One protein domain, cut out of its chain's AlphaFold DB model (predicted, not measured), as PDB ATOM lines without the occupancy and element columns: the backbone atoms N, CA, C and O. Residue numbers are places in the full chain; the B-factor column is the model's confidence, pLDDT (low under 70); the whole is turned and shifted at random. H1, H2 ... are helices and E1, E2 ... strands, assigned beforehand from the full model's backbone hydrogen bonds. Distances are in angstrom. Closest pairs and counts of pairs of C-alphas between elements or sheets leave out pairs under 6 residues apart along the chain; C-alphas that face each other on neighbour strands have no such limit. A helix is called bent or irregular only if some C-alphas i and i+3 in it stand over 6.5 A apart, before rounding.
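AT A GLANCE: This is residues 3 to 202 of the 227 residues of an uncharacterized protein of Nocardioides panzhihuensis (UniProt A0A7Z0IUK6). A twisted sheet of ten strands makes the core and the long axis, with helices on both faces in three layers: H4 and H7 cover one face, while H3 near one end and H5 with H6 toward the other lie on the opposite face, where H1 sits beside E1. H2 lies beyond the E2 end of the sheet, and the stretch 109 to 126 passes round the E10 end. The 200 printed residues, mixed in class, hold seven named helices and ten named strands, in the order E1 E2 H1 H2 H3 E3 E4 E5 E6 H4 H5 H6 E7 E8 E9 E10 H7. The mixed sheet runs E2 E1 E6 E5 E4 E3 E7 E8 E9 E10, with two meanders, E3 to E6 and E7 to E10, each strand the antiparallel neighbour of the one before. The whole is compact, with a radius of gyration of the C-alphas of 18.3 A, and spans 58 by 35 by 29 A.

HOW THE PARTS SIT: Start at the hairpin of E1, residues 3 to 5, and E2, residues 13 to 16, where N 3 and O 15 are 2.8 A apart. H1, residues 17 to 23, lies over none of the strands. H2, residues 30 to 37, is not on the sheet; it is close to H1 but not clearly touching, with C-alphas 33 and 23 at 6.8 A. Next come H3, residues 44 to 52, and strands E3, 56 to 63, E4, 68 to 75, E5, 80 to 87, and E6, 90 to 95. H3 runs across E6 at 81 degrees on the local plane. N 60 and O 71 join E3 to E4 within hydrogen-bond range at 2.9 A; E1 is parallel to E6, with N 4 and O 91 at 2.8 A. H4, residues 98 to 108, is irregular, C-alphas 99 and 102 being 8.1 A apart, and runs along E4. H5, residues 127 to 132, touches H6, residues 138 to 147, closest at C-alphas 132 and 141, 5.1 A. E7, 152 to 159, is antiparallel to E3, with N 59 and O 157 at 2.8 A; E8, 164 to 170, E9, 175 to 178, and E10, 185 to 188, follow. H7, residues 190 to 201, touches H4 at C-alphas 197 and 102, 5.0 A. Every O i to N i+4 pair is within hydrogen-bond range in the helices except H4, with 5 of 7.

IN THESE COORDINATES: Find C-alpha 3, where E1 begins, at (28.919, -14.703, 6.736). E7 is 23.5 A from first to last C-alpha, E4 23.2 A. H7, 16.7 A, ends at C-alpha 201, (12.624, -29.094, 19.672).

THE WHOLE: The C-alphas farthest apart, of Ser 35 and Pro 121, are 58.8 A apart. The printed part has no cut; H4 to H5 is a long link. Residues 115 to 120, 161 to 162 and 181 to 183 have pLDDT under 70.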
ATOM      1  N   VAL A   3      29.670 -13.453   6.678       92.19
ATOM      2  CA  VAL A   3      28.919 -14.703   6.736       92.19
ATOM      3  C   VAL A   3      29.540 -15.688   5.758       92.19
ATOM      4  O   VAL A   3      29.516 -15.489   4.547       92.19
ATOM      5  N   GLU A   4      30.087 -16.763   6.301       94.94
ATOM      6  CA  GLU A   4      30.675 -17.860   5.552       94.94
ATOM      7  C   GLU A   4      29.617 -18.939   5.303       94.94
ATOM      8  O   GLU A   4      29.034 -19.474   6.247       94.94
ATOM      9  N   PHE A   5      29.421 -19.325   4.049       92.31
ATOM     10  CA  PHE A   5      28.664 -20.512   3.665       92.31
ATOM     11  C   PHE A   5      29.596 -21.511   2.975       92.31
ATOM     12  O   PHE A   5      30.339 -21.151   2.065       92.31
ATOM     13  N   ARG A   6      29.558 -22.780   3.390       89.62
ATOM     14  CA  ARG A   6      30.340 -23.854   2.760       89.62
ATOM     15  C   ARG A   6      29.404 -24.897   2.154       89.62
ATOM     16  O   ARG A   6      28.846 -25.690   2.915       89.62
ATOM     17  N   PRO A   7      29.236 -24.930   0.821       82.94
ATOM     18  CA  PRO A   7      28.530 -26.026   0.176       82.94
ATOM     19  C   PRO A   7      29.319 -27.331   0.344       82.94
ATOM     20  O   PRO A   7      30.550 -27.327   0.427       82.94
ATOM     21  N   ALA A   8      28.613 -28.460   0.391       78.75
ATOM     22  CA  ALA A   8      29.250 -29.770   0.463       78.75
ATOM     23  C   ALA A   8      30.178 -29.975  -0.749       78.75
ATOM     24  O   ALA A   8      29.738 -29.883  -1.892       78.75
ATOM     25  N   GLY A   9      31.467 -30.221  -0.490       74.38
ATOM     26  CA  GLY A   9      32.467 -30.454  -1.537       74.38
ATOM     27  C   GLY A   9      32.862 -29.225  -2.366       74.38
ATOM     28  O   GLY A   9      33.530 -29.394  -3.380       74.38
ATOM     29  N   GLY A  10      32.475 -28.008  -1.965       78.81
ATOM     30  CA  GLY A  10      32.800 -26.779  -2.694       78.81
ATOM     31  C   GLY A  10      33.621 -25.766  -1.893       78.81
ATOM     32  O   GLY A  10      33.879 -25.926  -0.698       78.81
ATOM     33  N   THR A  11      34.026 -24.694  -2.573       83.56
ATOM     34  CA  THR A  11      34.733 -23.558  -1.967       83.56
ATOM     35  C   THR A  11      33.793 -22.748  -1.075       83.56
ATOM     36  O   THR A  11      32.610 -22.591  -1.378       83.56
ATOM     37  N   ALA A  12      34.324 -22.216   0.028       87.12
ATOM     38  CA  ALA A  12      33.576 -21.330   0.908       87.12
ATOM     39  C   ALA A  12      33.162 -20.045   0.173       87.12
ATOM     40  O   ALA A  12      34.007 -19.342  -0.379       87.12
ATOM     41  N   LEU A  13      31.871 -19.726   0.215       90.31
ATOM     42  CA  LEU A  13      31.334 -18.430  -0.171       90.31
ATOM     43  C   LEU A  13      31.395 -17.499   1.042       90.31
ATOM     44  O   LEU A  13      30.874 -17.832   2.106       90.31
ATOM     45  N   GLN A  14      32.017 -16.335   0.875       92.44
ATOM     46  CA  GLN A  14      32.039 -15.276   1.880       92.44
ATOM     47  C   GLN A  14      31.077 -14.172   1.458       92.44
ATOM     48  O   GLN A  14      31.151 -13.681   0.335       92.44
ATOM     49  N   LEU A  15      30.176 -13.795   2.361       91.56
ATOM     50  CA  LEU A  15      29.211 -12.722   2.163       91.56
ATOM     51  C   LEU A  15      29.447 -11.628   3.190       91.56
ATOM     52  O   LEU A  15      29.565 -11.909   4.385       91.56
ATOM     53  N   ASP A  16      29.431 -10.376   2.754       92.94
ATOM     54  CA  ASP A  16      29.327  -9.271   3.697       92.94
ATOM     55  C   ASP A  16      27.989  -9.335   4.431       92.94
ATOM     56  O   ASP A  16      26.949  -9.683   3.862       92.94
ATOM     57  N   TYR A  17      28.003  -8.999   5.720       91.62
ATOM     58  CA  TYR A  17      26.804  -9.094   6.549       91.62
ATOM     59  C   TYR A  17      25.657  -8.202   6.047       91.62
ATOM     60  O   TYR A  17      24.490  -8.575   6.155       91.62
ATOM     61  N   GLU A  18      25.967  -7.053   5.449       90.81
ATOM     62  CA  GLU A  18      24.963  -6.168   4.846       90.81
ATOM     63  C   GLU A  18      24.276  -6.823   3.644       90.81
ATOM     64  O   GLU A  18      23.048  -6.837   3.561       90.81
ATOM     65  N   ILE A  19      25.051  -7.467   2.764       90.31
ATOM     66  CA  ILE A  19      24.509  -8.239   1.640       90.31
ATOM     67  C   ILE A  19      23.657  -9.386   2.182       90.31
ATOM     68  O   ILE A  19      22.505  -9.542   1.792       90.31
ATOM     69  N   PHE A  20      24.178 -10.153   3.140       92.44
ATOM     70  CA  PHE A  20      23.448 -11.260   3.753       92.44
ATOM     71  C   PHE A  20      22.107 -10.819   4.367       92.44
ATOM     72  O   PHE A  20      21.080 -11.452   4.132       92.44
ATOM     73  N   THR A  21      22.081  -9.714   5.115       91.44
ATOM     74  CA  THR A  21      20.837  -9.190   5.707       91.44
ATOM     75  C   THR A  21      19.861  -8.667   4.656       91.44
ATOM     76  O   THR A  21      18.653  -8.831   4.826       91.44
ATOM     77  N   HIS A  22      20.350  -8.107   3.549       89.31
ATOM     78  CA  HIS A  22      19.510  -7.773   2.399       89.31
ATOM     79  C   HIS A  22      18.876  -9.028   1.778       89.31
ATOM     80  O   HIS A  22      17.677  -9.043   1.499       89.31
ATOM     81  N   LEU A  23      19.644 -10.115   1.646       89.38
ATOM     82  CA  LEU A  23      19.133 -11.397   1.156       89.38
ATOM     83  C   LEU A  23      18.083 -12.013   2.094       89.38
ATOM     84  O   LEU A  23      17.219 -12.747   1.627       89.38
ATOM     85  N   LEU A  24      18.094 -11.702   3.392       90.19
ATOM     86  CA  LEU A  24      17.069 -12.155   4.343       90.19
ATOM     87  C   LEU A  24      15.766 -11.342   4.309       90.19
ATOM     88  O   LEU A  24      14.839 -11.664   5.054       90.19
ATOM     89  N   ARG A  25      15.655 -10.295   3.484       87.38
ATOM     90  CA  ARG A  25      14.408  -9.530   3.389       87.38
ATOM     91  C   ARG A  25      13.288 -10.377   2.764       87.38
ATOM     92  O   ARG A  25      13.550 -11.139   1.828       87.38
ATOM     93  N   PRO A  26      12.040 -10.249   3.254       77.12
ATOM     94  CA  PRO A  26      10.888 -10.865   2.606       77.12
ATOM     95  C   PRO A  26      10.801 -10.433   1.137       77.12
ATOM     96  O   PRO A  26      10.982  -9.256   0.831       77.12
ATOM     97  N   GLY A  27      10.523 -11.379   0.237       71.56
ATOM     98  CA  GLY A  27      10.359 -11.103  -1.195       71.56
ATOM     99  C   GLY A  27      11.649 -11.083  -2.025       71.56
ATOM    100  O   GLY A  27      11.559 -10.900  -3.234       71.56
ATOM    101  N   THR A  28      12.829 -11.307  -1.433       79.81
ATOM    102  CA  THR A  28      14.067 -11.478  -2.213       79.81
ATOM    103  C   THR A  28      14.059 -12.838  -2.920       79.81
ATOM    104  O   THR A  28      14.265 -13.885  -2.295       79.81
ATOM    105  N   ASP A  29      13.818 -12.820  -4.226       76.81
ATOM    106  CA  ASP A  29      13.648 -14.004  -5.063       76.81
ATOM    107  C   ASP A  29      14.992 -14.605  -5.552       76.81
ATOM    108  O   ASP A  29      16.057 -13.987  -5.430       76.81
ATOM    109  N   PRO A  30      14.997 -15.844  -6.089       74.75
ATOM    110  CA  PRO A  30      16.212 -16.470  -6.618       74.75
ATOM    111  C   PRO A  30      16.945 -15.659  -7.711       74.75
ATOM    112  O   PRO A  30      18.180 -15.676  -7.709       74.75
ATOM    113  N   PRO A  31      16.259 -14.938  -8.627       79.31
ATOM    114  CA  PRO A  31      16.889 -13.970  -9.526       79.31
ATOM    115  C   PRO A  31      17.718 -12.893  -8.813       79.31
ATOM    116  O   PRO A  31      18.870 -12.679  -9.197       79.31
ATOM    117  N   ALA A  32      17.194 -12.262  -7.758       78.38
ATOM    118  CA  ALA A  32      17.924 -11.250  -6.992       78.38
ATOM    119  C   ALA A  32      19.153 -11.835  -6.275       78.38
ATOM    120  O   ALA A  32      20.231 -11.236  -6.298       78.38
ATOM    121  N   ILE A  33      19.036 -13.046  -5.712       80.44
ATOM    122  CA  ILE A  33      20.174 -13.766  -5.112       80.44
ATOM    123  C   ILE A  33      21.253 -14.024  -6.174       80.44
ATOM    124  O   ILE A  33      22.437 -13.786  -5.938       80.44
ATOM    125  N   ARG A  34      20.858 -14.479  -7.369       81.44
ATOM    126  CA  ARG A  34      21.795 -14.728  -8.469       81.44
ATOM    127  C   ARG A  34      22.467 -13.444  -8.939       81.44
ATOM    128  O   ARG A  34      23.664 -13.463  -9.187       81.44
ATOM    129  N   SER A  35      21.735 -12.335  -9.020       82.44
ATOM    130  CA  SER A  35      22.317 -11.035  -9.366       82.44
ATOM    131  C   SER A  35      23.375 -10.591  -8.352       82.44
ATOM    132  O   SER A  35      24.374 -10.001  -8.746       82.44
ATOM    133  N   ALA A  36      23.175 -10.879  -7.064       79.12
ATOM    134  CA  ALA A  36      24.127 -10.524  -6.013       79.12
ATOM    135  C   ALA A  36      25.370 -11.433  -5.985       79.12
ATOM    136  O   ALA A  36      26.447 -10.979  -5.612       79.12
ATOM    137  N   LEU A  37      25.228 -12.712  -6.354       82.00
ATOM    138  CA  LEU A  37      26.268 -13.740  -6.176       82.00
ATOM    139  C   LEU A  37      26.883 -14.259  -7.487       82.00
ATOM    140  O   LEU A  37      27.822 -15.055  -7.459       82.00
ATOM    141  N   GLY A  38      26.330 -13.882  -8.640       82.75
ATOM    142  CA  GLY A  38      26.630 -14.442  -9.963       82.75
ATOM    143  C   GLY A  38      26.062 -15.853 -10.163       82.75
ATOM    144  O   GLY A  38      25.315 -16.109 -11.107       82.75
ATOM    145  N   SER A  39      26.366 -16.772  -9.245       83.56
ATOM    146  CA  SER A  39      25.819 -18.132  -9.199       83.56
ATOM    147  C   SER A  39      25.308 -18.446  -7.795       83.56
ATOM    148  O   SER A  39      25.904 -18.016  -6.810       83.56
ATOM    149  N   VAL A  40      24.191 -19.170  -7.692       84.44
ATOM    150  CA  VAL A  40      23.618 -19.557  -6.395       84.44
ATOM    151  C   VAL A  40      24.162 -20.934  -6.021       84.44
ATOM    152  O   VAL A  40      23.865 -21.898  -6.730       84.44
ATOM    153  N   PRO A  41      24.943 -21.061  -4.935       86.50
ATOM    154  CA  PRO A  41      25.412 -22.360  -4.482       86.50
ATOM    155  C   PRO A  41      24.248 -23.293  -4.106       86.50
ATOM    156  O   PRO A  41      23.252 -22.824  -3.542       86.50
ATOM    157  N   PRO A  42      24.380 -24.612  -4.334       86.31
ATOM    158  CA  PRO A  42      23.382 -25.585  -3.905       86.31
ATOM    159  C   PRO A  42      23.079 -25.475  -2.403       86.31
ATOM    160  O   PRO A  42      23.992 -25.352  -1.585       86.31
ATOM    161  N   GLY A  43      21.793 -25.519  -2.052       87.69
ATOM    162  CA  GLY A  43      21.306 -25.461  -0.671       87.69
ATOM    163  C   GLY A  43      21.306 -24.072  -0.023       87.69
ATOM    164  O   GLY A  43      20.741 -23.927   1.055       87.69
ATOM    165  N   LEU A  44      21.883 -23.030  -0.644       89.62
ATOM    166  CA  LEU A  44      21.881 -21.686  -0.046       89.62
ATOM    167  C   LEU A  44      20.457 -21.126   0.093       89.62
ATOM    168  O   LEU A  44      20.120 -20.588   1.146       89.62
ATOM    169  N   THR A  45      19.624 -21.272  -0.940       88.88
ATOM    170  CA  THR A  45      18.235 -20.786  -0.930       88.88
ATOM    171  C   THR A  45      17.430 -21.412   0.208       88.88
ATOM    172  O   THR A  45      16.823 -20.676   0.977       88.88
ATOM    173  N   ASP A  46      17.527 -22.731   0.402       88.44
ATOM    174  CA  ASP A  46      16.802 -23.443   1.466       88.44
ATOM    175  C   ASP A  46      17.175 -22.932   2.868       88.44
ATOM    176  O   ASP A  46      16.329 -22.833   3.759       88.44
ATOM    177  N   LEU A  47      18.449 -22.577   3.073       92.50
ATOM    178  CA  LEU A  47      18.926 -22.015   4.338       92.50
ATOM    179  C   LEU A  47      18.443 -20.579   4.550       92.50
ATOM    180  O   LEU A  47      18.088 -20.214   5.671       92.50
ATOM    181  N   LEU A  48      18.436 -19.763   3.492       92.25
ATOM    182  CA  LEU A  48      17.890 -18.407   3.554       92.25
ATOM    183  C   LEU A  48      16.386 -18.440   3.839       92.25
ATOM    184  O   LEU A  48      15.920 -17.684   4.687       92.25
ATOM    185  N   ASP A  49      15.645 -19.351   3.212       89.81
ATOM    186  CA  ASP A  49      14.207 -19.504   3.428       89.81
ATOM    187  C   ASP A  49      13.889 -19.954   4.858       89.81
ATOM    188  O   ASP A  49      13.033 -19.352   5.513       89.81
ATOM    189  N   ALA A  50      14.651 -20.908   5.406       91.19
ATOM    190  CA  ALA A  50      14.528 -21.304   6.810       91.19
ATOM    191  C   ALA A  50      14.781 -20.139   7.788       91.19
ATOM    192  O   ALA A  50      14.171 -20.078   8.854       91.19
ATOM    193  N   LEU A  51      15.675 -19.205   7.442       92.94
ATOM    194  CA  LEU A  51      15.963 -18.019   8.257       92.94
ATOM    195  C   LEU A  51      14.907 -16.915   8.127       92.94
ATOM    196  O   LEU A  51      14.721 -16.160   9.086       92.94
ATOM    197  N   ARG A  52      14.255 -16.797   6.964       91.75
ATOM    198  CA  ARG A  52      13.221 -15.788   6.682       91.75
ATOM    199  C   ARG A  52      11.913 -16.089   7.409       91.75
ATOM    200  O   ARG A  52      11.334 -15.175   7.989       91.75
ATOM    201  N   SER A  53      11.494 -17.354   7.411       88.31
ATOM    202  CA  SER A  53      10.193 -17.780   7.949       88.31
ATOM    203  C   SER A  53      10.309 -19.014   8.859       88.31
ATOM    204  O   SER A  53       9.794 -20.076   8.512       88.31
ATOM    205  N   PRO A  54      11.009 -18.924  10.006       91.12
ATOM    206  CA  PRO A  54      11.133 -20.052  10.923       91.12
ATOM    207  C   PRO A  54       9.859 -20.290  11.742       91.12
ATOM    208  O   PRO A  54       9.289 -19.348  12.288       91.12
ATOM    209  N   ASP A  55       9.513 -21.560  11.954       88.50
ATOM    210  CA  ASP A  55       8.518 -21.987  12.952       88.50
ATOM    211  C   ASP A  55       9.075 -21.837  14.379       88.50
ATOM    212  O   ASP A  55       8.350 -21.613  15.347       88.50
ATOM    213  N   LEU A  56      10.390 -22.023  14.524       89.56
ATOM    214  CA  LEU A  56      11.098 -21.968  15.796       89.56
ATOM    215  C   LEU A  56      12.443 -21.273  15.606       89.56
ATOM    216  O   LEU A  56      13.292 -21.729  14.839       89.56
ATOM    217  N   THR A  57      12.670 -20.205  16.367       93.25
ATOM    218  CA  THR A  57      13.987 -19.570  16.476       93.25
ATOM    219  C   THR A  57      14.596 -19.878  17.835       93.25
ATOM    220  O   THR A  57      13.967 -19.659  18.865       93.25
ATOM    221  N   VAL A  58      15.850 -20.330  17.857       94.62
ATOM    222  CA  VAL A  58      16.614 -20.532  19.093       94.62
ATOM    223  C   VAL A  58      17.871 -19.673  19.061       94.62
ATOM    224  O   VAL A  58      18.695 -19.779  18.156       94.62
ATOM    225  N   THR A  59      18.033 -18.811  20.057       95.88
ATOM    226  CA  THR A  59      19.260 -18.044  20.284       95.88
ATOM    227  C   THR A  59      20.083 -18.736  21.355       95.88
ATOM    228  O   THR A  59      19.561 -19.059  22.420       95.88
ATOM    229  N   VAL A  60      21.369 -18.932  21.083       96.88
ATOM    230  CA  VAL A  60      22.321 -19.516  22.028       96.88
ATOM    231  C   VAL A  60      23.433 -18.509  22.260       96.88
ATOM    232  O   VAL A  60      24.218 -18.218  21.361       96.88
ATOM    233  N   ASP A  61      23.491 -17.959  23.462       96.81
ATOM    234  CA  ASP A  61      24.559 -17.071  23.897       96.81
ATOM    235  C   ASP A  61      25.560 -17.890  24.719       96.81
ATOM    236  O   ASP A  61      25.189 -18.442  25.747       96.81
ATOM    237  N   VAL A  62      26.810 -17.990  24.270       96.69
ATOM    238  CA  VAL A  62      27.898 -18.720  24.942       96.69
ATOM    239  C   VAL A  62      28.951 -17.716  25.368       96.69
ATOM    240  O   VAL A  62      29.424 -16.929  24.549       96.69
ATOM    241  N   SER A  63      29.325 -17.725  26.640       96.31
ATOM    242  CA  SER A  63      30.141 -16.663  27.206       96.31
ATOM    243  C   SER A  63      31.226 -17.199  28.132       96.31
ATOM    244  O   SER A  63      31.004 -18.096  28.932       96.31
ATOM    245  N   THR A  64      32.411 -16.619  28.013       94.81
ATOM    246  CA  THR A  64      33.572 -16.795  28.899       94.81
ATOM    247  C   THR A  64      33.921 -15.429  29.484       94.81
ATOM    248  O   THR A  64      33.320 -14.433  29.084       94.81
ATOM    249  N   ALA A  65      34.909 -15.322  30.374       88.12
ATOM    250  CA  ALA A  65      35.350 -14.007  30.852       88.12
ATOM    251  C   ALA A  65      35.682 -13.033  29.688       88.12
ATOM    252  O   ALA A  65      35.020 -11.996  29.571       88.12
ATOM    253  N   PRO A  66      36.582 -13.368  28.740       91.56
ATOM    254  CA  PRO A  66      36.967 -12.426  27.687       91.56
ATOM    255  C   PRO A  66      35.969 -12.323  26.530       91.56
ATOM    256  O   PRO A  66      35.903 -11.285  25.885       91.56
ATOM    257  N   THR A  67      35.197 -13.373  26.233       93.12
ATOM    258  CA  THR A  67      34.448 -13.440  24.965       93.12
ATOM    259  C   THR A  67      32.997 -13.842  25.151       93.12
ATOM    260  O   THR A  67      32.644 -14.577  26.073       93.12
ATOM    261  N   ARG A  68      32.155 -13.389  24.222       94.50
ATOM    262  CA  ARG A  68      30.745 -13.760  24.122       94.50
ATOM    263  C   ARG A  68      30.412 -14.044  22.668       94.50
ATOM    264  O   ARG A  68      30.575 -13.183  21.813       94.50
ATOM    265  N   ARG A  69      29.878 -15.228  22.402       95.25
ATOM    266  CA  ARG A  69      29.441 -15.669  21.079       95.25
ATOM    267  C   ARG A  69      27.936 -15.844  21.080       95.25
ATOM    268  O   ARG A  69      27.366 -16.353  22.040       95.25
ATOM    269  N   ARG A  70      27.289 -15.416  19.999       96.12
ATOM    270  CA  ARG A  70      25.857 -15.622  19.791       96.12
ATOM    271  C   ARG A  70      25.651 -16.479  18.557       96.12
ATOM    272  O   ARG A  70      26.029 -16.087  17.457       96.12
ATOM    273  N   HIS A  71      25.015 -17.621  18.751       96.88
ATOM    274  CA  HIS A  71      24.524 -18.471  17.682       96.88
ATOM    275  C   HIS A  71      23.018 -18.263  17.527       96.88
ATOM    276  O   HIS A  71      22.309 -17.981  18.498       96.88
ATOM    277  N   ARG A  72      22.523 -18.423  16.303       96.38
ATOM    278  CA  ARG A  72      21.092 -18.415  16.007       96.38
ATOM    279  C   ARG A  72      20.748 -19.655  15.207       96.38
ATOM    280  O   ARG A  72      21.365 -19.904  14.183       96.38
ATOM    281  N   PHE A  73      19.743 -20.384  15.654       96.00
ATOM    282  CA  PHE A  73      19.142 -21.502  14.950       96.00
ATOM    283  C   PHE A  73      17.739 -21.096  14.519       96.00
ATOM    284  O   PHE A  73      17.018 -20.436  15.268       96.00
ATOM    285  N   ALA A  74      17.374 -21.477  13.309       94.62
ATOM    286  CA  ALA A  74      16.078 -21.245  12.710       94.62
ATOM    287  C   ALA A  74      15.606 -22.572  12.120       94.62
ATOM    288  O   ALA A  74      16.301 -23.168  11.298       94.62
ATOM    289  N   TYR A  75      14.460 -23.055  12.581       91.19
ATOM    290  CA  TYR A  75      13.872 -24.308  12.127       91.19
ATOM    291  C   TYR A  75      12.530 -24.012  11.471       91.19
ATOM    292  O   TYR A  75      11.665 -23.398  12.092       91.19
ATOM    293  N   ALA A  76      12.370 -24.474  10.238       86.88
ATOM    294  CA  ALA A  76      11.102 -24.558   9.532       86.88
ATOM    295  C   ALA A  76      10.619 -26.022   9.529       86.88
ATOM    296  O   ALA A  76      11.280 -26.921  10.063       86.88
ATOM    297  N   SER A  77       9.447 -26.280   8.955       78.56
ATOM    298  CA  SER A  77       8.791 -27.590   9.049       78.56
ATOM    299  C   SER A  77       9.619 -28.733   8.442       78.56
ATOM    300  O   SER A  77       9.694 -29.808   9.036       78.56
ATOM    301  N   SER A  78      10.294 -28.500   7.313       74.50
ATOM    302  CA  SER A  78      11.113 -29.504   6.610       74.50
ATOM    303  C   SER A  78      12.600 -29.148   6.498       74.50
ATOM    304  O   SER A  78      13.396 -29.977   6.060       74.50
ATOM    305  N   SER A  79      12.999 -27.942   6.905       83.44
ATOM    306  CA  SER A  79      14.366 -27.434   6.766       83.44
ATOM    307  C   SER A  79      14.806 -26.657   8.007       83.44
ATOM    308  O   SER A  79      14.023 -26.366   8.911       83.44
ATOM    309  N   GLY A  80      16.088 -26.324   8.080       91.75
ATOM    310  CA  GLY A  80      16.588 -25.449   9.123       91.75
ATOM    311  C   GLY A  80      17.999 -24.977   8.833       91.75
ATOM    312  O   GLY A  80      18.753 -25.584   8.068       91.75
ATOM    313  N   ALA A  81      18.349 -23.869   9.464       95.69
ATOM    314  CA  ALA A  81      19.614 -23.191   9.290       95.69
ATOM    315  C   ALA A  81      20.145 -22.717  10.639       95.69
ATOM    316  O   ALA A  81      19.388 -22.334  11.534       95.69
ATOM    317  N   ALA A  82      21.463 -22.710  10.777       96.19
ATOM    318  CA  ALA A  82      22.134 -22.114  11.915       96.19
ATOM    319  C   ALA A  82      23.187 -21.107  11.461       96.19
ATOM    320  O   ALA A  82      23.987 -21.376  10.567       96.19
ATOM    321  N   LEU A  83      23.199 -19.956  12.124       96.81
ATOM    322  CA  LEU A  83      24.263 -18.969  12.093       96.81
ATOM    323  C   LEU A  83      25.135 -19.182  13.327       96.81
ATOM    324  O   LEU A  83      24.754 -18.832  14.446       96.81
ATOM    325  N   ILE A  84      26.301 -19.782  13.120       96.44
ATOM    326  CA  ILE A  84      27.254 -20.119  14.171       96.44
ATOM    327  C   ILE A  84      28.348 -19.052  14.213       96.44
ATOM    328  O   ILE A  84      29.128 -18.936  13.273       96.44
ATOM    329  N   ALA A  85      28.446 -18.295  15.306       95.00
ATOM    330  CA  ALA A  85      29.589 -17.415  15.529       95.00
ATOM    331  C   ALA A  85      30.888 -18.226  15.665       95.00
ATOM    332  O   ALA A  85      31.046 -19.016  16.599       95.00
ATOM    333  N   VAL A  86      31.809 -18.024  14.724       91.50
ATOM    334  CA  VAL A  86      33.144 -18.645  14.723       91.50
ATOM    335  C   VAL A  86      34.113 -17.782  15.533       91.50
ATOM    336  O   VAL A  86      34.882 -18.288  16.349       91.50
ATOM    337  N   ASN A  87      34.030 -16.469  15.327       89.75
ATOM    338  CA  ASN A  87      34.745 -15.420  16.047       89.75
ATOM    339  C   ASN A  87      33.878 -14.143  16.055       89.75
ATOM    340  O   ASN A  87      32.736 -14.172  15.590       89.75
ATOM    341  N   ASP A  88      34.413 -13.030  16.552       86.50
ATOM    342  CA  ASP A  88      33.660 -11.775  16.708       86.50
ATOM    343  C   ASP A  88      33.311 -11.088  15.372       86.50
ATOM    344  O   ASP A  88      32.436 -10.228  15.314       86.50
ATOM    345  N   SER A  89      33.965 -11.483  14.278       91.31
ATOM    346  CA  SER A  89      33.794 -10.904  12.942       91.31
ATOM    347  C   SER A  89      33.178 -11.851  11.911       91.31
ATOM    348  O   SER A  89      32.868 -11.399  10.806       91.31
ATOM    349  N   THR A  90      32.983 -13.130  12.240       94.38
ATOM    350  CA  THR A  90      32.599 -14.176  11.282       94.38
ATOM    351  C   THR A  90      31.491 -15.063  11.838       94.38
ATOM    352  O   THR A  90      31.651 -15.744  12.857       94.38
ATOM    353  N   LEU A  91      30.382 -15.116  11.104       96.12
ATOM    354  CA  LEU A  91      29.321 -16.101  11.268       96.12
ATOM    355  C   LEU A  91      29.474 -17.183  10.204       96.12
ATOM    356  O   LEU A  91      29.831 -16.890   9.069       96.12
ATOM    357  N   ARG A  92      29.152 -18.425  10.544       96.12
ATOM    358  CA  ARG A  92      29.048 -19.518   9.583       96.12
ATOM    359  C   ARG A  92      27.598 -19.944   9.438       96.12
ATOM    360  O   ARG A  92      26.968 -20.297  10.432       96.12
ATOM    361  N   LEU A  93      27.096 -19.925   8.211       96.44
ATOM    362  CA  LEU A  93      25.794 -20.454   7.844       96.44
ATOM    363  C   LEU A  93      25.923 -21.952   7.553       96.44
ATOM    364  O   LEU A  93      26.642 -22.352   6.636       96.44
ATOM    365  N   VAL A  94      25.232 -22.776   8.336       94.44
ATOM    366  CA  VAL A  94      25.212 -24.236   8.179       94.44
ATOM    367  C   VAL A  94      23.781 -24.773   8.171       94.44
ATOM    368  O   VAL A  94      22.907 -24.179   8.811       94.44
ATOM    369  N   PRO A  95      23.526 -25.910   7.503       93.38
ATOM    370  CA  PRO A  95      22.281 -26.644   7.674       93.38
ATOM    371  C   PRO A  95      22.056 -27.049   9.130       93.38
ATOM    372  O   PRO A  95      22.978 -27.485   9.819       93.38
ATOM    373  N   ALA A  96      20.811 -26.941   9.583       91.69
ATOM    374  CA  ALA A  96      20.377 -27.418  10.887       91.69
ATOM    375  C   ALA A  96      19.114 -28.262  10.713       91.69
ATOM    376  O   ALA A  96      18.078 -27.770  10.286       91.69
ATOM    377  N   SER A  97      19.181 -29.547  11.052       86.44
ATOM    378  CA  SER A  97      18.006 -30.416  10.978       86.44
ATOM    379  C   SER A  97      17.182 -30.314  12.254       86.44
ATOM    380  O   SER A  97      17.723 -30.421  13.358       86.44
ATOM    381  N   ARG A  98      15.861 -30.179  12.105       83.19
ATOM    382  CA  ARG A  98      14.923 -30.194  13.232       83.19
ATOM    383  C   ARG A  98      14.957 -31.522  13.995       83.19
ATOM    384  O   ARG A  98      14.926 -31.510  15.222       83.19
ATOM    385  N   ALA A  99      15.124 -32.648  13.295       85.00
ATOM    386  CA  ALA A  99      15.236 -33.979  13.905       85.00
ATOM    387  C   ALA A  99      16.463 -34.117  14.827       85.00
ATOM    388  O   ALA A  99      16.441 -34.878  15.791       85.00
ATOM    389  N   PHE A 100      17.521 -33.341  14.567       87.06
ATOM    390  CA  PHE A 100      18.765 -33.336  15.344       87.06
ATOM    391  C   PHE A 100      18.983 -32.028  16.113       87.06
ATOM    392  O   PHE A 100      20.104 -31.730  16.529       87.06
ATOM    393  N   ALA A 101      17.929 -31.235  16.318       89.44
ATOM    394  CA  ALA A 101      18.046 -29.904  16.897       89.44
ATOM    395  C   ALA A 101      18.648 -29.931  18.313       89.44
ATOM    396  O   ALA A 101      19.569 -29.168  18.589       89.44
ATOM    397  N   ALA A 102      18.225 -30.863  19.174       91.69
ATOM    398  CA  ALA A 102      18.805 -31.030  20.510       91.69
ATOM    399  C   ALA A 102      20.321 -31.298  20.469       91.69
ATOM    400  O   ALA A 102      21.079 -30.683  21.220       91.69
ATOM    401  N   SER A 103      20.775 -32.154  19.550       92.62
ATOM    402  CA  SER A 103      22.200 -32.434  19.341       92.62
ATOM    403  C   SER A 103      22.958 -31.207  18.839       92.62
ATOM    404  O   SER A 103      24.035 -30.910  19.347       92.62
ATOM    405  N   GLY A 104      22.386 -30.457  17.892       92.56
ATOM    406  CA  GLY A 104      22.977 -29.212  17.395       92.56
ATOM    407  C   GLY A 104      23.113 -28.145  18.486       92.56
ATOM    408  O   GLY A 104      24.169 -27.527  18.620       92.56
ATOM    409  N   LEU A 105      22.085 -27.974  19.322       94.31
ATOM    410  CA  LEU A 105      22.113 -27.049  20.458       94.31
ATOM    411  C   LEU A 105      23.130 -27.486  21.520       94.31
ATOM    412  O   LEU A 105      23.900 -26.657  22.002       94.31
ATOM    413  N   ALA A 106      23.187 -28.782  21.841       94.69
ATOM    414  CA  ALA A 106      24.170 -29.338  22.768       94.69
ATOM    415  C   ALA A 106      25.611 -29.112  22.278       94.69
ATOM    416  O   ALA A 106      26.479 -28.744  23.069       94.69
ATOM    417  N   GLN A 107      25.866 -29.269  20.975       94.19
ATOM    418  CA  GLN A 107      27.166 -28.955  20.378       94.19
ATOM    419  C   GLN A 107      27.489 -27.458  20.461       94.19
ATOM    420  O   GLN A 107      28.611 -27.103  20.817       94.19
ATOM    421  N   ALA A 108      26.517 -26.580  20.196       93.44
ATOM    422  CA  ALA A 108      26.722 -25.131  20.244       93.44
ATOM    423  C   ALA A 108      27.147 -24.639  21.632       93.44
ATOM    424  O   ALA A 108      28.038 -23.803  21.738       93.44
ATOM    425  N   VAL A 109      26.569 -25.199  22.698       94.12
ATOM    426  CA  VAL A 109      26.972 -24.885  24.080       94.12
ATOM    427  C   VAL A 109      28.150 -25.724  24.579       94.12
ATOM    428  O   VAL A 109      28.514 -25.633  25.749       94.12
ATOM    429  N   SER A 110      28.757 -26.545  23.713       91.69
ATOM    430  CA  SER A 110      29.822 -27.486  24.075       91.69
ATOM    431  C   SER A 110      29.454 -28.342  25.292       91.69
ATOM    432  O   SER A 110      30.250 -28.480  26.221       91.69
ATOM    433  N   LEU A 111      28.238 -28.896  25.315       92.44
ATOM    434  CA  LEU A 111      27.757 -29.718  26.421       92.44
ATOM    435  C   LEU A 111      28.631 -30.973  26.553       92.44
ATOM    436  O   LEU A 111      28.530 -31.910  25.763       92.44
ATOM    437  N   ARG A 112      29.507 -30.984  27.558       87.62
ATOM    438  CA  ARG A 112      30.380 -32.121  27.874       87.62
ATOM    439  C   ARG A 112      29.672 -33.100  28.810       87.62
ATOM    440  O   ARG A 112      28.713 -32.704  29.475       87.62
ATOM    441  N   PRO A 113      30.128 -34.358  28.903       85.94
ATOM    442  CA  PRO A 113      29.661 -35.273  29.936       85.94
ATOM    443  C   PRO A 113      30.024 -34.741  31.327       85.94
ATOM    444  O   PRO A 113      31.201 -34.550  31.627       85.94
ATOM    445  N   PHE A 114      29.022 -34.522  32.174       83.38
ATOM    446  CA  PHE A 114      29.206 -34.238  33.595       83.38
ATOM    447  C   PHE A 114      28.812 -35.477  34.405       83.38
ATOM    448  O   PHE A 114      27.681 -35.958  34.262       83.38
ATOM    449  N   PRO A 115      29.731 -36.030  35.222       65.81
ATOM    450  CA  PRO A 115      29.469 -37.224  36.007       65.81
ATOM    451  C   PRO A 115      28.576 -36.861  37.198       65.81
ATOM    452  O   PRO A 115      29.039 -36.351  38.217       65.81
ATOM    453  N   GLY A 116      27.280 -37.124  37.059       59.69
ATOM    454  CA  GLY A 116      26.351 -37.204  38.180       59.69
ATOM    455  C   GLY A 116      25.068 -36.413  37.975       59.69
ATOM    456  O   GLY A 116      25.094 -35.212  37.710       59.69
ATOM    457  N   ASP A 117      23.939 -37.081  38.205       56.75
ATOM    458  CA  ASP A 117      22.751 -36.421  38.742       56.75
ATOM    459  C   ASP A 117      23.110 -35.951  40.157       56.75
ATOM    460  O   ASP A 117      22.851 -36.624  41.152       56.75
ATOM    461  N   ARG A 118      23.829 -34.830  40.252       59.97
ATOM    462  CA  ARG A 118      24.125 -34.212  41.540       59.97
ATOM    463  C   ARG A 118      22.831 -33.591  42.045       59.97
ATOM    464  O   ARG A 118      22.510 -32.460  41.709       59.97
ATOM    465  N   THR A 119      22.096 -34.328  42.867       59.75
ATOM    466  CA  THR A 119      21.086 -33.757  43.757       59.75
ATOM    467  C   THR A 119      21.824 -32.974  44.841       59.75
ATOM    468  O   THR A 119      22.151 -33.504  45.899       59.75
ATOM    469  N   GLY A 120      22.201 -31.741  44.520       68.81
ATOM    470  CA  GLY A 120      22.784 -30.785  45.456       68.81
ATOM    471  C   GLY A 120      21.813 -29.637  45.720       68.81
ATOM    472  O   GLY A 120      20.897 -29.426  44.918       68.81
ATOM    473  N   PRO A 121      21.988 -28.891  46.822       77.12
ATOM    474  CA  PRO A 121      21.232 -27.665  47.031       77.12
ATOM    475  C   PRO A 121      21.459 -26.702  45.858       77.12
ATOM    476  O   PRO A 121      22.516 -26.717  45.223       77.12
ATOM    477  N   ALA A 122      20.456 -25.872  45.568       84.81
ATOM    478  CA  ALA A 122      20.618 -24.795  44.605       84.81
ATOM    479  C   ALA A 122      21.724 -23.844  45.083       84.81
ATOM    480  O   ALA A 122      21.760 -23.454  46.250       84.81
ATOM    481  N   GLU A 123      22.616 -23.473  44.172       87.44
ATOM    482  CA  GLU A 123      23.595 -22.424  44.408       87.44
ATOM    483  C   GLU A 123      22.871 -21.069  44.361       87.44
ATOM    484  O   GLU A 123      22.096 -20.819  43.423       87.44
ATOM    485  N   PRO A 124      23.091 -20.189  45.354       85.31
ATOM    486  CA  PRO A 124      22.443 -18.892  45.396       85.31
ATOM    487  C   PRO A 124      22.944 -18.027  44.235       85.31
ATOM    488  O   PRO A 124      24.120 -17.676  44.149       85.31
ATOM    489  N   ALA A 125      22.025 -17.676  43.347       89.75
ATOM    490  CA  ALA A 125      22.228 -16.718  42.274       89.75
ATOM    491  C   ALA A 125      20.921 -15.948  42.101       89.75
ATOM    492  O   ALA A 125      19.870 -16.553  41.879       89.75
ATOM    493  N   ASP A 126      20.987 -14.630  42.249       90.06
ATOM    494  CA  ASP A 126      19.855 -13.765  41.948       90.06
ATOM    495  C   ASP A 126      19.672 -13.616  40.427       90.06
ATOM    496  O   ASP A 126      20.542 -13.966  39.619       90.06
ATOM    497  N   ASP A 127      18.517 -13.087  40.025       89.44
ATOM    498  CA  ASP A 127      18.172 -12.898  38.611       89.44
ATOM    499  C   ASP A 127      19.181 -12.001  37.883       89.44
ATOM    500  O   ASP A 127      19.424 -12.158  36.680       89.44
ATOM    501  N   GLN A 128      19.799 -11.077  38.623       92.25
ATOM    502  CA  GLN A 128      20.818 -10.178  38.109       92.25
ATOM    503  C   GLN A 128      22.099 -10.943  37.761       92.25
ATOM    504  O   GLN A 128      22.572 -10.835  36.632       92.25
ATOM    505  N   THR A 129      22.600 -11.786  38.666       93.25
ATOM    506  CA  THR A 129      23.760 -12.660  38.438       93.25
ATOM    507  C   THR A 129      23.510 -13.584  37.247       93.25
ATOM    508  O   THR A 129      24.355 -13.698  36.359       93.25
ATOM    509  N   ILE A 130      22.327 -14.208  37.176       92.06
ATOM    510  CA  ILE A 130      21.942 -15.090  36.059       92.06
ATOM    511  C   ILE A 130      21.912 -14.315  34.734       92.06
ATOM    512  O   ILE A 130      22.375 -14.809  33.704       92.06
ATOM    513  N   THR A 131      21.401 -13.085  34.744       92.06
ATOM    514  CA  THR A 131      21.393 -12.212  33.564       92.06
ATOM    515  C   THR A 131      22.810 -11.790  33.162       92.06
ATOM    516  O   THR A 131      23.132 -11.762  31.969       92.06
ATOM    517  N   ASP A 132      23.672 -11.522  34.142       95.31
ATOM    518  CA  ASP A 132      25.041 -11.051  33.939       95.31
ATOM    519  C   ASP A 132      25.970 -12.113  33.353       95.31
ATOM    520  O   ASP A 132      26.852 -11.770  32.564       95.31
ATOM    521  N   LEU A 133      25.710 -13.399  33.609       95.06
ATOM    522  CA  LEU A 133      26.455 -14.526  33.030       95.06
ATOM    523  C   LEU A 133      26.605 -14.464  31.501       95.06
ATOM    524  O   LEU A 133      27.590 -14.958  30.949       95.06
ATOM    525  N   VAL A 134      25.636 -13.868  30.804       93.81
ATOM    526  CA  VAL A 134      25.636 -13.728  29.339       93.81
ATOM    527  C   VAL A 134      25.494 -12.275  28.877       93.81
ATOM    528  O   VAL A 134      25.125 -12.017  27.720       93.81
ATOM    529  N   ALA A 135      25.799 -11.319  29.760       93.38
ATOM    530  CA  ALA A 135      25.804  -9.899  29.437       93.38
ATOM    531  C   ALA A 135      26.814  -9.581  28.327       93.38
ATOM    532  O   ALA A 135      27.860 -10.225  28.189       93.38
ATOM    533  N   GLN A 136      26.489  -8.573  27.514       92.06
ATOM    534  CA  GLN A 136      27.411  -8.050  26.500       92.06
ATOM    535  C   GLN A 136      28.626  -7.381  27.152       92.06
ATOM    536  O   GLN A 136      29.751  -7.603  26.705       92.06
ATOM    537  N   ASP A 137      28.400  -6.645  28.239       95.06
ATOM    538  CA  ASP A 137      29.448  -6.024  29.042       95.06
ATOM    539  C   ASP A 137      30.395  -7.075  29.648       95.06
ATOM    540  O   ASP A 137      29.969  -8.018  30.324       95.06
ATOM    541  N   GLN A 138      31.693  -6.923  29.376       95.81
ATOM    542  CA  GLN A 138      32.717  -7.867  29.820       95.81
ATOM    543  C   GLN A 138      32.916  -7.853  31.338       95.81
ATOM    544  O   GLN A 138      33.148  -8.918  31.915       95.81
ATOM    545  N   ALA A 139      32.848  -6.688  31.983       96.19
ATOM    546  CA  ALA A 139      33.099  -6.558  33.412       96.19
ATOM    547  C   ALA A 139      31.984  -7.231  34.221       96.19
ATOM    548  O   ALA A 139      32.275  -8.056  35.087       96.19
ATOM    549  N   ARG A 140      30.718  -6.974  33.862       95.94
ATOM    550  CA  ARG A 140      29.541  -7.627  34.467       95.94
ATOM    551  C   ARG A 140      29.624  -9.142  34.348       95.94
ATOM    552  O   ARG A 140      29.533  -9.859  35.340       95.94
ATOM    553  N   ARG A 141      29.891  -9.628  33.136       96.19
ATOM    554  CA  ARG A 141      30.027 -11.059  32.874       96.19
ATOM    555  C   ARG A 141      31.174 -11.699  33.653       96.19
ATOM    556  O   ARG A 141      30.995 -12.765  34.235       96.19
ATOM    557  N   SER A 142      32.344 -11.064  33.667       96.69
ATOM    558  CA  SER A 142      33.512 -11.581  34.390       96.69
ATOM    559  C   SER A 142      33.255 -11.638  35.896       96.69
ATOM    560  O   SER A 142      33.645 -12.609  36.538       96.69
ATOM    561  N   SER A 143      32.554 -10.643  36.449       96.62
ATOM    562  CA  SER A 143      32.151 -10.623  37.856       96.62
ATOM    563  C   SER A 143      31.196 -11.775  38.193       96.62
ATOM    564  O   SER A 143      31.471 -12.526  39.129       96.62
ATOM    565  N   ALA A 144      30.149 -11.988  37.387       95.75
ATOM    566  CA  ALA A 144      29.195 -13.081  37.592       95.75
ATOM    567  C   ALA A 144      29.851 -14.471  37.471       95.75
ATOM    568  O   ALA A 144      29.611 -15.360  38.290       95.75
ATOM    569  N   LEU A 145      30.729 -14.659  36.479       96.44
ATOM    570  CA  LEU A 145      31.505 -15.893  36.316       96.44
ATOM    571  C   LEU A 145      32.434 -16.148  37.513       96.44
ATOM    572  O   LEU A 145      32.491 -17.273  38.011       96.44
ATOM    573  N   ALA A 146      33.113 -15.111  38.015       95.62
ATOM    574  CA  ALA A 146      33.988 -15.214  39.182       95.62
ATOM    575  C   ALA A 146      33.213 -15.574  40.461       95.62
ATOM    576  O   ALA A 146      33.649 -16.452  41.209       95.62
ATOM    577  N   GLN A 147      32.044 -14.962  40.678       94.88
ATOM    578  CA  GLN A 147      31.152 -15.274  41.801       94.88
ATOM    579  C   GLN A 147      30.747 -16.754  41.808       94.88
ATOM    580  O   GLN A 147      30.788 -17.402  42.852       94.88
ATOM    581  N   LEU A 148      30.429 -17.310  40.635       93.56
ATOM    582  CA  LEU A 148      30.025 -18.711  40.472       93.56
ATOM    583  C   LEU A 148      31.199 -19.679  40.261       93.56
ATOM    584  O   LEU A 148      30.978 -20.882  40.092       93.56
ATOM    585  N   ARG A 149      32.443 -19.177  40.269       94.44
ATOM    586  CA  ARG A 149      33.675 -19.939  39.989       94.44
ATOM    587  C   ARG A 149      33.575 -20.749  38.691       94.44
ATOM    588  O   ARG A 149      33.959 -21.919  38.639       94.44
ATOM    589  N   SER A 150      32.991 -20.133  37.671       94.12
ATOM    590  CA  SER A 150      32.696 -20.741  36.380       94.12
ATOM    591  C   SER A 150      33.572 -20.132  35.291       94.12
ATOM    592  O   SER A 150      33.783 -18.924  35.259       94.12
ATOM    593  N   ASP A 151      34.044 -20.968  34.369       92.56
ATOM    594  CA  ASP A 151      34.861 -20.519  33.232       92.56
ATOM    595  C   ASP A 151      34.011 -20.219  31.985       92.56
ATOM    596  O   ASP A 151      34.451 -19.546  31.048       92.56
ATOM    597  N   LEU A 152      32.789 -20.752  31.959       95.56
ATOM    598  CA  LEU A 152      31.904 -20.756  30.807       95.56
ATOM    599  C   LEU A 152      30.457 -20.717  31.288       95.56
ATOM    600  O   LEU A 152      30.033 -21.584  32.043       95.56
ATOM    601  N   ALA A 153      29.675 -19.789  30.766       97.06
ATOM    602  CA  ALA A 153      28.234 -19.779  30.921       97.06
ATOM    603  C   ALA A 153      27.553 -19.763  29.558       97.06
ATOM    604  O   ALA A 153      28.124 -19.331  28.555       97.06
ATOM    605  N   TRP A 154      26.317 -20.230  29.508       97.12
ATOM    606  CA  TRP A 154      25.515 -20.146  28.300       97.12
ATOM    607  C   TRP A 154      24.046 -19.932  28.619       97.12
ATOM    608  O   TRP A 154      23.568 -20.310  29.685       97.12
ATOM    609  N   ARG A 155      23.326 -19.321  27.681       95.62
ATOM    610  CA  ARG A 155      21.881 -19.120  27.751       95.62
ATOM    611  C   ARG A 155      21.238 -19.502  26.433       95.62
ATOM    612  O   ARG A 155      21.656 -19.030  25.376       95.62
ATOM    613  N   ILE A 156      20.215 -20.341  26.505       94.81
ATOM    614  CA  ILE A 156      19.409 -20.771  25.367       94.81
ATOM    615  C   ILE A 156      18.033 -20.140  25.512       94.81
ATOM    616  O   ILE A 156      17.356 -20.363  26.511       94.81
ATOM    617  N   ARG A 157      17.627 -19.369  24.503       92.81
ATOM    618  CA  ARG A 157      16.304 -18.751  24.420       92.81
ATOM    619  C   ARG A 157      15.594 -19.210  23.168       92.81
ATOM    620  O   ARG A 157      16.111 -19.020  22.068       92.81
ATOM    621  N   ALA A 158      14.414 -19.781  23.332       90.38
ATOM    622  CA  ALA A 158      13.564 -20.186  22.227       90.38
ATOM    623  C   ALA A 158      12.377 -19.235  22.074       90.38
ATOM    624  O   ALA A 158      11.703 -18.918  23.052       90.38
ATOM    625  N   ALA A 159      12.131 -18.803  20.841       84.62
ATOM    626  CA  ALA A 159      10.958 -18.048  20.436       84.62
ATOM    627  C   ALA A 159      10.178 -18.878  19.403       84.62
ATOM    628  O   ALA A 159      10.706 -19.206  18.337       84.62
ATOM    629  N   GLY A 160       8.951 -19.245  19.768       74.94
ATOM    630  CA  GLY A 160       8.014 -20.093  19.029       74.94
ATOM    631  C   GLY A 160       6.816 -20.425  19.929       74.94
ATOM    632  O   GLY A 160       6.590 -19.724  20.917       74.94
ATOM    633  N   ASP A 161       6.112 -21.527  19.657       66.81
ATOM    634  CA  ASP A 161       4.937 -21.969  20.442       66.81
ATOM    635  C   ASP A 161       5.245 -22.276  21.917       66.81
ATOM    636  O   ASP A 161       4.351 -22.338  22.762       66.81
ATOM    637  N   ARG A 162       6.522 -22.507  22.239       66.62
ATOM    638  CA  ARG A 162       7.009 -22.753  23.597       66.62
ATOM    639  C   ARG A 162       8.203 -21.858  23.885       66.62
ATOM    640  O   ARG A 162       9.181 -21.861  23.138       66.62
ATOM    641  N   GLN A 163       8.135 -21.140  25.002       72.31
ATOM    642  CA  GLN A 163       9.274 -20.398  25.526       72.31
ATOM    643  C   GLN A 163      10.137 -21.326  26.381       72.31
ATOM    644  O   GLN A 163       9.650 -21.990  27.292       72.31
ATOM    645  N   LEU A 164      11.429 -21.362  26.072       81.62
ATOM    646  CA  LEU A 164      12.457 -21.908  26.949       81.62
ATOM    647  C   LEU A 164      13.472 -20.817  27.190       81.62
ATOM    648  O   LEU A 164      13.950 -20.196  26.239       81.62
ATOM    649  N   ASP A 165      13.819 -20.660  28.454       89.50
ATOM    650  CA  ASP A 165      14.949 -19.871  28.882       89.50
ATOM    651  C   ASP A 165      15.795 -20.730  29.811       89.50
ATOM    652  O   ASP A 165      15.400 -21.044  30.931       89.50
ATOM    653  N   LEU A 166      16.925 -21.199  29.292       91.94
ATOM    654  CA  LEU A 166      17.820 -22.086  30.015       91.94
ATOM    655  C   LEU A 166      19.174 -21.413  30.131       91.94
ATOM    656  O   LEU A 166      19.899 -21.326  29.139       91.94
ATOM    657  N   THR A 167      19.517 -20.958  31.332       94.88
ATOM    658  CA  THR A 167      20.840 -20.407  31.627       94.88
ATOM    659  C   THR A 167      21.644 -21.423  32.416       94.88
ATOM    660  O   THR A 167      21.116 -22.089  33.304       94.88
ATOM    661  N   ALA A 168      22.927 -21.547  32.107       95.38
ATOM    662  CA  ALA A 168      23.828 -22.421  32.825       95.38
ATOM    663  C   ALA A 168      25.188 -21.782  33.052       95.38
ATOM    664  O   ALA A 168      25.668 -21.003  32.229       95.38
ATOM    665  N   ALA A 169      25.827 -22.193  34.141       95.38
ATOM    666  CA  ALA A 169      27.219 -21.928  34.450       95.38
ATOM    667  C   ALA A 169      27.958 -23.266  34.574       95.38
ATOM    668  O   ALA A 169      27.504 -24.204  35.235       95.38
ATOM    669  N   VAL A 170      29.101 -23.366  33.909       94.50
ATOM    670  CA  VAL A 170      29.919 -24.571  33.827       94.50
ATOM    671  C   VAL A 170      31.145 -24.396  34.706       94.50
ATOM    672  O   VAL A 170      31.961 -23.493  34.501       94.50
ATOM    673  N   ARG A 171      31.275 -25.271  35.695       91.19
ATOM    674  CA  ARG A 171      32.433 -25.376  36.580       91.19
ATOM    675  C   ARG A 171      33.266 -26.586  36.177       91.19
ATOM    676  O   ARG A 171      32.819 -27.446  35.419       91.19
ATOM    677  N   ARG A 172      34.468 -26.699  36.745       87.00
ATOM    678  CA  ARG A 172      35.336 -27.870  36.544       87.00
ATOM    679  C   ARG A 172      34.656 -29.185  36.939       87.00
ATOM    680  O   ARG A 172      34.920 -30.212  36.324       87.00
ATOM    681  N   ASP A 173      33.813 -29.156  37.966       86.06
ATOM    682  CA  ASP A 173      33.230 -30.346  38.580       86.06
ATOM    683  C   ASP A 173      31.698 -30.413  38.493       86.06
ATOM    684  O   ASP A 173      31.124 -31.439  38.849       86.06
ATOM    685  N   ALA A 174      31.028 -29.357  38.025       89.88
ATOM    686  CA  ALA A 174      29.573 -29.269  38.034       89.88
ATOM    687  C   ALA A 174      29.021 -28.475  36.846       89.88
ATOM    688  O   ALA A 174      29.633 -27.518  36.371       89.88
ATOM    689  N   LEU A 175      27.812 -28.845  36.430       93.12
ATOM    690  CA  LEU A 175      26.970 -28.058  35.541       93.12
ATOM    691  C   LEU A 175      25.816 -27.491  36.366       93.12
ATOM    692  O   LEU A 175      25.006 -28.252  36.890       93.12
ATOM    693  N   LEU A 176      25.770 -26.170  36.507       93.69
ATOM    694  CA  LEU A 176      24.732 -25.458  37.243       93.69
ATOM    695  C   LEU A 176      23.739 -24.872  36.243       93.69
ATOM    696  O   LEU A 176      24.164 -24.224  35.291       93.69
ATOM    697  N   VAL A 177      22.442 -25.092  36.433       93.56
ATOM    698  CA  VAL A 177      21.393 -24.693  35.484       93.56
ATOM    699  C   VAL A 177      20.256 -23.996  36.216       93.56
ATOM    700  O   VAL A 177      19.848 -24.439  37.289       93.56
ATOM    701  N   SER A 178      19.737 -22.919  35.627       91.19
ATOM    702  CA  SER A 178      18.595 -22.174  36.152       91.19
ATOM    703  C   SER A 178      17.406 -23.100  36.401       91.19
ATOM    704  O   SER A 178      17.046 -23.928  35.551       91.19
ATOM    705  N   ALA A 179      16.817 -22.982  37.590       80.06
ATOM    706  CA  ALA A 179      15.593 -23.691  37.924       80.06
ATOM    707  C   ALA A 179      14.427 -23.170  37.068       80.06
ATOM    708  O   ALA A 179      14.402 -22.006  36.667       80.06
ATOM    709  N   ASP A 180      13.449 -24.030  36.794       70.25
ATOM    710  CA  ASP A 180      12.241 -23.607  36.094       70.25
ATOM    711  C   ASP A 180      11.396 -22.758  37.069       70.25
ATOM    712  O   ASP A 180      10.807 -23.290  38.007       70.25
ATOM    713  N   GLY A 181      11.367 -21.433  36.878       61.78
ATOM    714  CA  GLY A 181      10.475 -20.526  37.617       61.78
ATOM    715  C   GLY A 181      10.859 -20.219  39.071       61.78
ATOM    716  O   GLY A 181       9.989 -19.820  39.844       61.78
ATOM    717  N   GLY A 182      12.126 -20.388  39.460       62.91
ATOM    718  CA  GLY A 182      12.604 -20.075  40.811       62.91
ATOM    719  C   GLY A 182      14.033 -19.521  40.831       62.91
ATOM    720  O   GLY A 182      14.762 -19.690  39.852       62.91
ATOM    721  N   PRO A 183      14.441 -18.862  41.932       69.75
ATOM    722  CA  PRO A 183      15.767 -18.267  42.045       69.75
ATOM    723  C   PRO A 183      16.864 -19.336  42.157       69.75
ATOM    724  O   PRO A 183      16.661 -20.400  42.746       69.75
ATOM    725  N   GLY A 184      18.054 -19.015  41.650       87.06
ATOM    726  CA  GLY A 184      19.259 -19.827  41.816       87.06
ATOM    727  C   GLY A 184      19.578 -20.795  40.674       87.06
ATOM    728  O   GLY A 184      18.847 -20.953  39.693       87.06
ATOM    729  N   LEU A 185      20.732 -21.449  40.815       91.88
ATOM    730  CA  LEU A 185      21.238 -22.424  39.854       91.88
ATOM    731  C   LEU A 185      21.335 -23.805  40.500       91.88
ATOM    732  O   LEU A 185      22.058 -24.019  41.469       91.88
ATOM    733  N   THR A 186      20.630 -24.769  39.930       91.56
ATOM    734  CA  THR A 186      20.623 -26.158  40.396       91.56
ATOM    735  C   THR A 186      21.718 -26.977  39.711       91.56
ATOM    736  O   THR A 186      21.807 -26.952  38.479       91.56
ATOM    737  N   PRO A 187      22.555 -27.720  40.457       91.12
ATOM    738  CA  PRO A 187      23.440 -28.712  39.861       91.12
ATOM    739  C   PRO A 187      22.634 -29.763  39.088       91.12
ATOM    740  O   PRO A 187      21.597 -30.231  39.552       91.12
ATOM    741  N   THR A 188      23.097 -30.138  37.897       91.06
ATOM    742  CA  THR A 188      22.392 -31.092  37.033       91.06
ATOM    743  C   THR A 188      23.356 -31.906  36.174       91.06
ATOM    744  O   THR A 188      24.510 -31.529  35.967       91.06
ATOM    745  N   SER A 189      22.868 -33.018  35.622       90.88
ATOM    746  CA  SER A 189      23.596 -33.810  34.630       90.88
ATOM    747  C   SER A 189      23.399 -33.282  33.205       90.88
ATOM    748  O   SER A 189      22.377 -32.669  32.868       90.88
ATOM    749  N   SER A 190      24.351 -33.593  32.322       91.75
ATOM    750  CA  SER A 190      24.236 -33.326  30.880       91.75
ATOM    751  C   SER A 190      23.040 -34.045  30.262       91.75
ATOM    752  O   SER A 190      22.401 -33.513  29.360       91.75
ATOM    753  N   THR A 191      22.700 -35.236  30.767       91.50
ATOM    754  CA  THR A 191      21.533 -36.013  30.327       91.50
ATOM    755  C   THR A 191      20.233 -35.275  30.629       91.50
ATOM    756  O   THR A 191      19.355 -35.205  29.769       91.50
ATOM    757  N   ALA A 192      20.098 -34.698  31.824       90.25
ATOM    758  CA  ALA A 192      18.928 -33.907  32.182       90.25
ATOM    759  C   ALA A 192      18.801 -32.654  31.300       90.25
ATOM    760  O   ALA A 192      17.715 -32.383  30.784       90.25
ATOM    761  N   VAL A 193      19.909 -31.952  31.035       92.06
ATOM    762  CA  VAL A 193      19.929 -30.817  30.094       92.06
ATOM    763  C   VAL A 193      19.538 -31.261  28.689       92.06
ATOM    764  O   VAL A 193      18.643 -30.670  28.092       92.06
ATOM    765  N   PHE A 194      20.131 -32.340  28.174       92.00
ATOM    766  CA  PHE A 194      19.816 -32.861  26.846       92.00
ATOM    767  C   PHE A 194      18.333 -33.223  26.715       92.00
ATOM    768  O   PHE A 194      17.690 -32.848  25.738       92.00
ATOM    769  N   ARG A 195      17.742 -33.854  27.739       90.06
ATOM    770  CA  ARG A 195      16.298 -34.137  27.784       90.06
ATOM    771  C   ARG A 195      15.453 -32.861  27.722       90.06
ATOM    772  O   ARG A 195      14.423 -32.875  27.047       90.06
ATOM    773  N   ARG A 196      15.860 -31.770  28.389       89.31
ATOM    774  CA  ARG A 196      15.178 -30.464  28.278       89.31
ATOM    775  C   ARG A 196      15.262 -29.920  26.848       89.31
ATOM    776  O   ARG A 196      14.239 -29.513  26.304       89.31
ATOM    777  N   LEU A 197      16.435 -29.993  26.213       90.81
ATOM    778  CA  LEU A 197      16.615 -29.575  24.816       90.81
ATOM    779  C   LEU A 197      15.750 -30.394  23.848       90.81
ATOM    780  O   LEU A 197      15.121 -29.820  22.966       90.81
ATOM    781  N   THR A 198      15.641 -31.711  24.030       89.62
ATOM    782  CA  THR A 198      14.792 -32.555  23.172       89.62
ATOM    783  C   THR A 198      13.317 -32.169  23.254       89.62
ATOM    784  O   THR A 198      12.649 -32.099  22.222       89.62
ATOM    785  N   ARG A 199      12.797 -31.884  24.458       85.50
ATOM    786  CA  ARG A 199      11.391 -31.472  24.661       85.50
ATOM    787  C   ARG A 199      11.063 -30.126  24.017       85.50
ATOM    788  O   ARG A 199       9.915 -29.893  23.649       85.50
ATOM    789  N   LEU A 200      12.059 -29.247  23.901       77.31
ATOM    790  CA  LEU A 200      11.921 -27.962  23.225       77.31
ATOM    791  C   LEU A 200      11.696 -28.142  21.727       77.31
ATOM    792  O   LEU A 200      10.863 -27.478  21.121       77.31
ATOM    793  N   THR A 201      12.505 -29.007  21.124       77.19
ATOM    794  CA  THR A 201      12.624 -29.094  19.672       77.19
ATOM    795  C   THR A 201      11.636 -30.081  19.053       77.19
ATOM    796  O   THR A 201      11.550 -30.171  17.830       77.19
ATOM    797  N   THR A 202      10.885 -30.815  19.881       74.19
ATOM    798  CA  THR A 202       9.827 -31.739  19.459       74.19
ATOM    799  C   THR A 202       8.462 -31.045  19.464       74.19
ATOM    800  O   THR A 202       7.941 -30.667  20.513       74.19
TER     801      THR A 202